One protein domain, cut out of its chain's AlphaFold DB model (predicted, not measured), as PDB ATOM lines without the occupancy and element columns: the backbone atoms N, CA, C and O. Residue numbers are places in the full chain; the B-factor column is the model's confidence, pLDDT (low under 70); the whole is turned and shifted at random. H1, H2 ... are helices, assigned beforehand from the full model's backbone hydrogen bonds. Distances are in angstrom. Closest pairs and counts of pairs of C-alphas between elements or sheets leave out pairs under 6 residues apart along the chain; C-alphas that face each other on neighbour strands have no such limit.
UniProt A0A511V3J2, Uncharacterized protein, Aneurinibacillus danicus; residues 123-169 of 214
ATOM      1  N   ASN A 123      -8.152 -19.033  -8.546       84.50
ATOM      2  CA  ASN A 123      -8.025 -18.434  -9.872       84.50
ATOM      3  C   ASN A 123      -6.665 -18.764 -10.507       84.50
ATOM      4  O   ASN A 123      -6.589 -19.141 -11.677       84.50
ATOM      5  N   VAL A 124      -5.591 -18.707  -9.715       81.31
ATOM      6  CA  VAL A 124      -4.237 -19.086 -10.146       81.31
ATOM      7  C   VAL A 124      -4.179 -20.575 -10.492       81.31
ATOM      8  O   VAL A 124      -3.661 -20.940 -11.545       81.31
ATOM      9  N   ILE A 125      -4.784 -21.438  -9.674       82.38
ATOM     10  CA  ILE A 125      -4.901 -22.876  -9.951       82.38
ATOM     11  C   ILE A 125      -5.651 -23.117 -11.265       82.38
ATOM     12  O   ILE A 125      -5.216 -23.919 -12.090       82.38
ATOM     13  N   SER A 126      -6.760 -22.408 -11.494       82.81
ATOM     14  CA  SER A 126      -7.529 -22.515 -12.737       82.81
ATOM     15  C   SER A 126      -6.689 -22.140 -13.964       82.81
ATOM     16  O   SER A 126      -6.670 -22.873 -14.955       82.81
ATOM     17  N   GLN A 127      -5.910 -21.059 -13.874       83.25
ATOM     18  CA  GLN A 127      -4.990 -20.647 -14.937       83.25
ATOM     19  C   GLN A 127      -3.902 -21.696 -15.178       83.25
ATOM     20  O   GLN A 127      -3.665 -22.083 -16.321       83.25
ATOM     21  N   LEU A 128      -3.288 -22.229 -14.125       80.44
ATOM     22  CA  LEU A 128      -2.273 -23.277 -14.247       80.44
ATOM     23  C   LEU A 128      -2.845 -24.544 -14.899       80.44
ATOM     24  O   LEU A 128      -2.232 -25.082 -15.824       80.44
ATOM     25  N   ARG A 129      -4.054 -24.971 -14.511       82.12
ATOM     26  CA  ARG A 129      -4.752 -26.095 -15.158       82.12
ATOM     27  C   ARG A 129      -5.055 -25.820 -16.627       82.12
ATOM     28  O   ARG A 129      -4.871 -26.710 -17.454       82.12
ATOM     29  N   SER A 130      -5.425 -24.587 -16.981       81.50
ATOM     30  CA  SER A 130      -5.611 -24.188 -18.386       81.50
ATOM     31  C   SER A 130      -4.320 -24.284 -19.215       81.50
ATOM     32  O   SER A 130      -4.369 -24.444 -20.433       81.50
ATOM     33  N   HIS A 131      -3.158 -24.246 -18.555       77.06
ATOM     34  CA  HIS A 131      -1.839 -24.444 -19.160       77.06
ATOM     35  C   HIS A 131      -1.346 -25.897 -19.116       77.06
ATOM     36  O   HIS A 131      -0.204 -26.165 -19.483       77.06
ATOM     37  N   GLY A 132      -2.197 -26.843 -18.708       76.19
ATOM     38  CA  GLY A 132      -1.879 -28.270 -18.681       76.19
ATOM     39  C   GLY A 132      -1.193 -28.747 -17.401       76.19
ATOM     40  O   GLY A 132      -0.763 -29.900 -17.354       76.19
ATOM     41  N   ILE A 133      -1.112 -27.910 -16.360       79.56
ATOM     42  CA  ILE A 133      -0.600 -28.330 -15.052       79.56
ATOM     43  C   ILE A 133      -1.569 -29.285 -14.377       79.56
ATOM     44  O   ILE A 133      -2.772 -29.038 -14.296       79.56
ATOM     45  N   ARG A 134      -1.009 -30.380 -13.865       80.19
ATOM     46  CA  ARG A 134      -1.734 -31.401 -13.114       80.19
ATOM     47  C   ARG A 134      -1.769 -31.061 -11.631       80.19
ATOM     48  O   ARG A 134      -0.876 -30.398 -11.116       80.19
ATOM     49  N   GLU A 135      -2.749 -31.615 -10.925       78.00
ATOM     50  CA  GLU A 135      -2.915 -31.399  -9.482       78.00
ATOM     51  C   GLU A 135      -1.649 -31.759  -8.676       78.00
ATOM     52  O   GLU A 135      -1.276 -31.053  -7.745       78.00
ATOM     53  N   GLY A 136      -0.921 -32.807  -9.090       73.62
ATOM     54  CA  GLY A 136       0.340 -33.219  -8.453       73.62
ATOM     55  C   GLY A 136       1.492 -32.217  -8.602       73.62
ATOM     56  O   GLY A 136       2.418 -32.218  -7.794       73.62
ATOM     57  N   ASP A 137       1.418 -31.334  -9.595       75.81
ATOM     58  CA  ASP A 137       2.395 -30.274  -9.832       75.81
ATOM     59  C   ASP A 137       2.025 -28.981  -9.087       75.81
ATOM     60  O   ASP A 137       2.906 -28.176  -8.785       75.81
ATOM     61  N   LEU A 138       0.753 -28.797  -8.702       80.56
ATOM     62  CA  LEU A 138       0.295 -27.609  -7.973       80.56
ATOM     63  C   LEU A 138       1.006 -27.446  -6.631       80.56
ATOM     64  O   LEU A 138       1.429 -26.344  -6.316       80.56
ATOM     65  N   ALA A 139       1.224 -28.528  -5.878       80.06
ATOM     66  CA  ALA A 139       1.956 -28.470  -4.608       80.06
ATOM     67  C   ALA A 139       3.411 -27.995  -4.788       80.06
ATOM     68  O   ALA A 139       4.000 -27.347  -3.922       80.06
ATOM     69  N   LYS A 140       4.012 -28.310  -5.939       80.25
ATOM     70  CA  LYS A 140       5.367 -27.876  -6.273       80.25
ATOM     71  C   LYS A 140       5.387 -26.405  -6.674       80.25
ATOM     72  O   LYS A 140       6.288 -25.684  -6.255       80.25
ATOM     73  N   ILE A 141       4.389 -25.965  -7.436       79.38
ATOM     74  CA  ILE A 141       4.194 -24.553  -7.783       79.38
ATOM     75  C   ILE A 141       3.926 -23.743  -6.523       79.38
ATOM     76  O   ILE A 141       4.546 -22.708  -6.343       79.38
ATOM     77  N   ASP A 142       3.103 -24.244  -5.611       80.56
ATOM     78  CA  ASP A 142       2.818 -23.606  -4.330       80.56
ATOM     79  C   ASP A 142       4.099 -23.366  -3.525       80.56
ATOM     80  O   ASP A 142       4.371 -22.261  -3.058       80.56
ATOM     81  N   ARG A 143       4.986 -24.368  -3.490       81.38
ATOM     82  CA  ARG A 143       6.319 -24.218  -2.904       81.38
ATOM     83  C   ARG A 143       7.182 -23.194  -3.644       81.38
ATOM     84  O   ARG A 143       7.898 -22.445  -2.993       81.38
ATOM     85  N   MET A 144       7.148 -23.150  -4.976       77.94
ATOM     86  CA  MET A 144       7.881 -22.138  -5.753       77.94
ATOM     87  C   MET A 144       7.366 -20.728  -5.466       77.94
ATOM     88  O   MET A 144       8.161 -19.805  -5.309       77.94
ATOM     89  N   VAL A 145       6.051 -20.577  -5.350       82.25
ATOM     90  CA  VAL A 145       5.392 -19.322  -5.003       82.25
ATOM     91  C   VAL A 145       5.763 -18.891  -3.586       82.25
ATOM     92  O   VAL A 145       6.138 -17.739  -3.379       82.25
ATOM     93  N   ALA A 146       5.805 -19.826  -2.635       77.62
ATOM     94  CA  ALA A 146       6.345 -19.580  -1.298       77.62
ATOM     95  C   ALA A 146       7.849 -19.233  -1.308       77.62
ATOM     96  O   ALA A 146       8.316 -18.471  -0.465       77.62
ATOM     97  N   GLU A 147       8.614 -19.751  -2.276       77.12
ATOM     98  CA  GLU A 147      10.012 -19.377  -2.533       77.12
ATOM     99  C   GLU A 147      10.154 -18.032  -3.285       77.12
ATOM    100  O   GLU A 147      11.274 -17.589  -3.546       77.12
ATOM    101  N   GLY A 148       9.041 -17.348  -3.581       76.38
ATOM    102  CA  GLY A 148       9.004 -16.016  -4.188       76.38
ATOM    103  C   GLY A 148       8.976 -16.007  -5.717       76.38
ATOM    104  O   GLY A 148       9.275 -14.978  -6.321       76.38
ATOM    105  N   VAL A 149       8.657 -17.136  -6.349       77.56
ATOM    106  CA  VAL A 149       8.477 -17.236  -7.801       77.56
ATOM    107  C   VAL A 149       7.054 -16.824  -8.178       77.56
ATOM    108  O   VAL A 149       6.098 -17.305  -7.578       77.56
ATOM    109  N   ASP A 150       6.885 -15.974  -9.192       81.31
ATOM    110  CA  ASP A 150       5.547 -15.575  -9.646       81.31
ATOM    111  C   ASP A 150       4.850 -16.750 -10.372       81.31
ATOM    112  O   ASP A 150       5.391 -17.285 -11.350       81.31
ATOM    113  N   PRO A 151       3.635 -17.157  -9.956       76.25
ATOM    114  CA  PRO A 151       2.875 -18.186 -10.663       76.25
ATOM    115  C   PRO A 151       2.602 -17.851 -12.139       76.25
ATOM    116  O   PRO A 151       2.488 -18.765 -12.962       76.25
ATOM    117  N   LYS A 152       2.555 -16.568 -12.522       80.69
ATOM    118  CA  LYS A 152       2.409 -16.147 -13.925       80.69
ATOM    119  C   LYS A 152       3.652 -16.460 -14.757       80.69
ATOM    120  O   LYS A 152       3.522 -16.853 -15.917       80.69
ATOM    121  N   GLU A 153       4.851 -16.334 -14.191       78.81
ATOM    122  CA  GLU A 153       6.096 -16.701 -14.882       78.81
ATOM    123  C   GLU A 153       6.187 -18.212 -15.103       78.81
ATOM    124  O   GLU A 153       6.641 -18.669 -16.158       78.81
ATOM    125  N   ILE A 154       5.689 -18.991 -14.141       77.06
ATOM    126  CA  ILE A 154       5.577 -20.447 -14.253       77.06
ATOM    127  C   ILE A 154       4.617 -20.803 -15.396       77.06
ATOM    128  O   ILE A 154       4.997 -21.536 -16.309       77.06
ATOM    129  N   ALA A 155       3.418 -20.210 -15.413       74.50
ATOM    130  CA  ALA A 155       2.431 -20.362 -16.486       74.50
ATOM    131  C   ALA A 155       2.990 -20.009 -17.879       74.50
ATOM    132  O   ALA A 155       2.815 -20.759 -18.843       74.50
ATOM    133  N   GLN A 156       3.707 -18.888 -17.995       76.38
ATOM    134  CA  GLN A 156       4.328 -18.481 -19.257       76.38
ATOM    135  C   GLN A 156       5.435 -19.438 -19.701       76.38
ATOM    136  O   GLN A 156       5.535 -19.749 -20.889       76.38
ATOM    137  N   SER A 157       6.256 -19.914 -18.769       72.06
ATOM    138  CA  SER A 157       7.340 -20.851 -19.072       72.06
ATOM    139  C   SER A 157       6.802 -22.204 -19.543       72.06
ATOM    140  O   SER A 157       7.344 -22.795 -20.474       72.06
ATOM    141  N   LEU A 158       5.676 -22.663 -18.987       71.12
ATOM    142  CA  LEU A 158       4.973 -23.866 -19.449       71.12
ATOM    143  C   LEU A 158       4.451 -23.705 -20.877       71.12
ATOM    144  O   LEU A 158       4.648 -24.583 -21.717       71.12
ATOM    145  N   ARG A 159       3.852 -22.547 -21.182       69.94
ATOM    146  CA  ARG A 159       3.372 -22.230 -22.533       69.94
ATOM    147  C   ARG A 159       4.517 -22.212 -23.554       69.94
ATOM    148  O   ARG A 159       4.334 -22.688 -24.669       69.94
ATOM    149  N   LYS A 160       5.688 -21.681 -23.184       72.50
ATOM    150  CA  LYS A 160       6.868 -21.601 -24.065       72.50
ATOM    151  C   LYS A 160       7.515 -22.962 -24.326       72.50
ATOM    152  O   LYS A 160       7.968 -23.204 -25.437       72.50
ATOM    153  N   ASN A 161       7.539 -23.843 -23.328       65.12
ATOM    154  CA  ASN A 161       8.210 -25.138 -23.446       65.12
ATOM    155  C   ASN A 161       7.365 -26.219 -24.134       65.12
ATOM    156  O   ASN A 161       7.878 -27.310 -24.373       65.12
ATOM    157  N   GLY A 162       6.084 -25.954 -24.435       60.22
ATOM    158  CA  GLY A 162       5.182 -26.903 -25.105       60.22
ATOM    159  C   GLY A 162       4.973 -28.219 -24.343       60.22
ATOM    160  O   GLY A 162       4.336 -29.139 -24.851       60.22
ATOM    161  N   ASN A 163       5.517 -28.314 -23.130       60.16
ATOM    162  CA  ASN A 163       5.531 -29.498 -22.300       60.16
ATOM    163  C   ASN A 163       4.749 -29.178 -21.020       60.16
ATOM    164  O   ASN A 163       5.173 -28.299 -20.266       60.16
ATOM    165  N   PRO A 164       3.639 -29.886 -20.745       63.84
ATOM    166  CA  PRO A 164       2.860 -29.688 -19.523       63.84
ATOM    167  C   PRO A 164       3.631 -30.083 -18.254       63.84
ATOM    168  O   PRO A 164       3.153 -29.871 -17.146       63.84
ATOM    169  N   ASN A 165       4.810 -30.693 -18.397       63.91
ATOM    170  CA  ASN A 165       5.582 -31.220 -17.290       63.91
ATOM    171  C   ASN A 165       6.399 -30.111 -16.603       63.91
ATOM    172  O   ASN A 165       7.399 -29.619 -17.138       63.91
ATOM    173  N   LEU A 166       5.990 -29.750 -15.384       63.47
ATOM    174  CA  LEU A 166       6.570 -28.670 -14.577       63.47
ATOM    175  C   LEU A 166       8.083 -28.827 -14.338       63.47
ATOM    176  O   LEU A 166       8.795 -27.837 -14.171       63.47
ATOM    177  N   ALA A 167       8.594 -30.062 -14.360       62.28
ATOM    178  CA  ALA A 167      10.015 -30.358 -14.196       62.28
ATOM    179  C   ALA A 167      10.910 -29.613 -15.205       62.28
ATOM    180  O   ALA A 167      11.946 -29.097 -14.806       62.28
ATOM    181  N   ALA A 168      10.486 -29.486 -16.468       61.12
ATOM    182  CA  ALA A 168      11.257 -28.785 -17.499       61.12
ATOM    183  C   ALA A 168      11.261 -27.255 -17.310       61.12
ATOM    184  O   ALA A 168      12.167 -26.561 -17.763       61.12
ATOM    185  N   VAL A 169      10.250 -26.722 -16.622       59.94
ATOM    186  CA  VAL A 169      10.102 -25.288 -16.350       59.94
ATOM    187  C   VAL A 169      10.922 -24.851 -15.140       59.94
ATOM    188  O   VAL A 169      11.450 -23.741 -15.121       59.94
TER     189      VAL A 169
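What this domain is: This is residues 123 to 169 of the 214 residues of an uncharacterized protein of Aneurinibacillus danicus (UniProt A0A511V3J2). H1 and H3 run side by side the same way, H2 slants across them at a steep tilt, and the short last helix, H4, folds back on H3. The printed part has 47 residues with four named helices, H1 to H4 in chain order, and no named strand: all helix. It is compact, with a radius of gyration of the C-alphas of 9.3 A, and only just elongated, spanning 25 by 17 by 17 A.

Where its parts are: H1, residues 123 to 130, begins at C-alpha 123 (-8.025, -18.434, -9.872) and is 10.6 A long. H2, residues 135 to 146, measures 17.1 A; H3, residues 151 to 161, 15.5 A. H4, residues 166 to 169, measures 5.2 A and ends at C-alpha 169 (10.102, -25.288, -16.350).

How they stand to each other: H3 is the hub. H1 and H3 only just touch, with 3 pairs of C-alphas within 8 A, the closest those of Leu 128 and Ala 155, 6.0 A, at a shallow tilt of 9 degrees. H2, with residues 141 to 145 alone, only just touches H3, also with 3 pairs, the closest the C-alphas of Val 145 and Pro 151, 6.3 A, at a steep tilt of 55 degrees, opposite ways. H4 touches H3, closest at the C-alphas of Ser 157 and Val 169, 5.9 A; H1 and H4 are apart. Every O i to N i+4 pair is within hydrogen-bond range in H1 and H3, 6 of 8 in H2; H4 is too short for one.

The domain as a whole: The C-alphas of Ala 146 and Gly 162 are farthest apart, 24.9 A. The printed part has no cut, and its three links are tight. Residues 159 and 161 to 169 have pLDDT under 70.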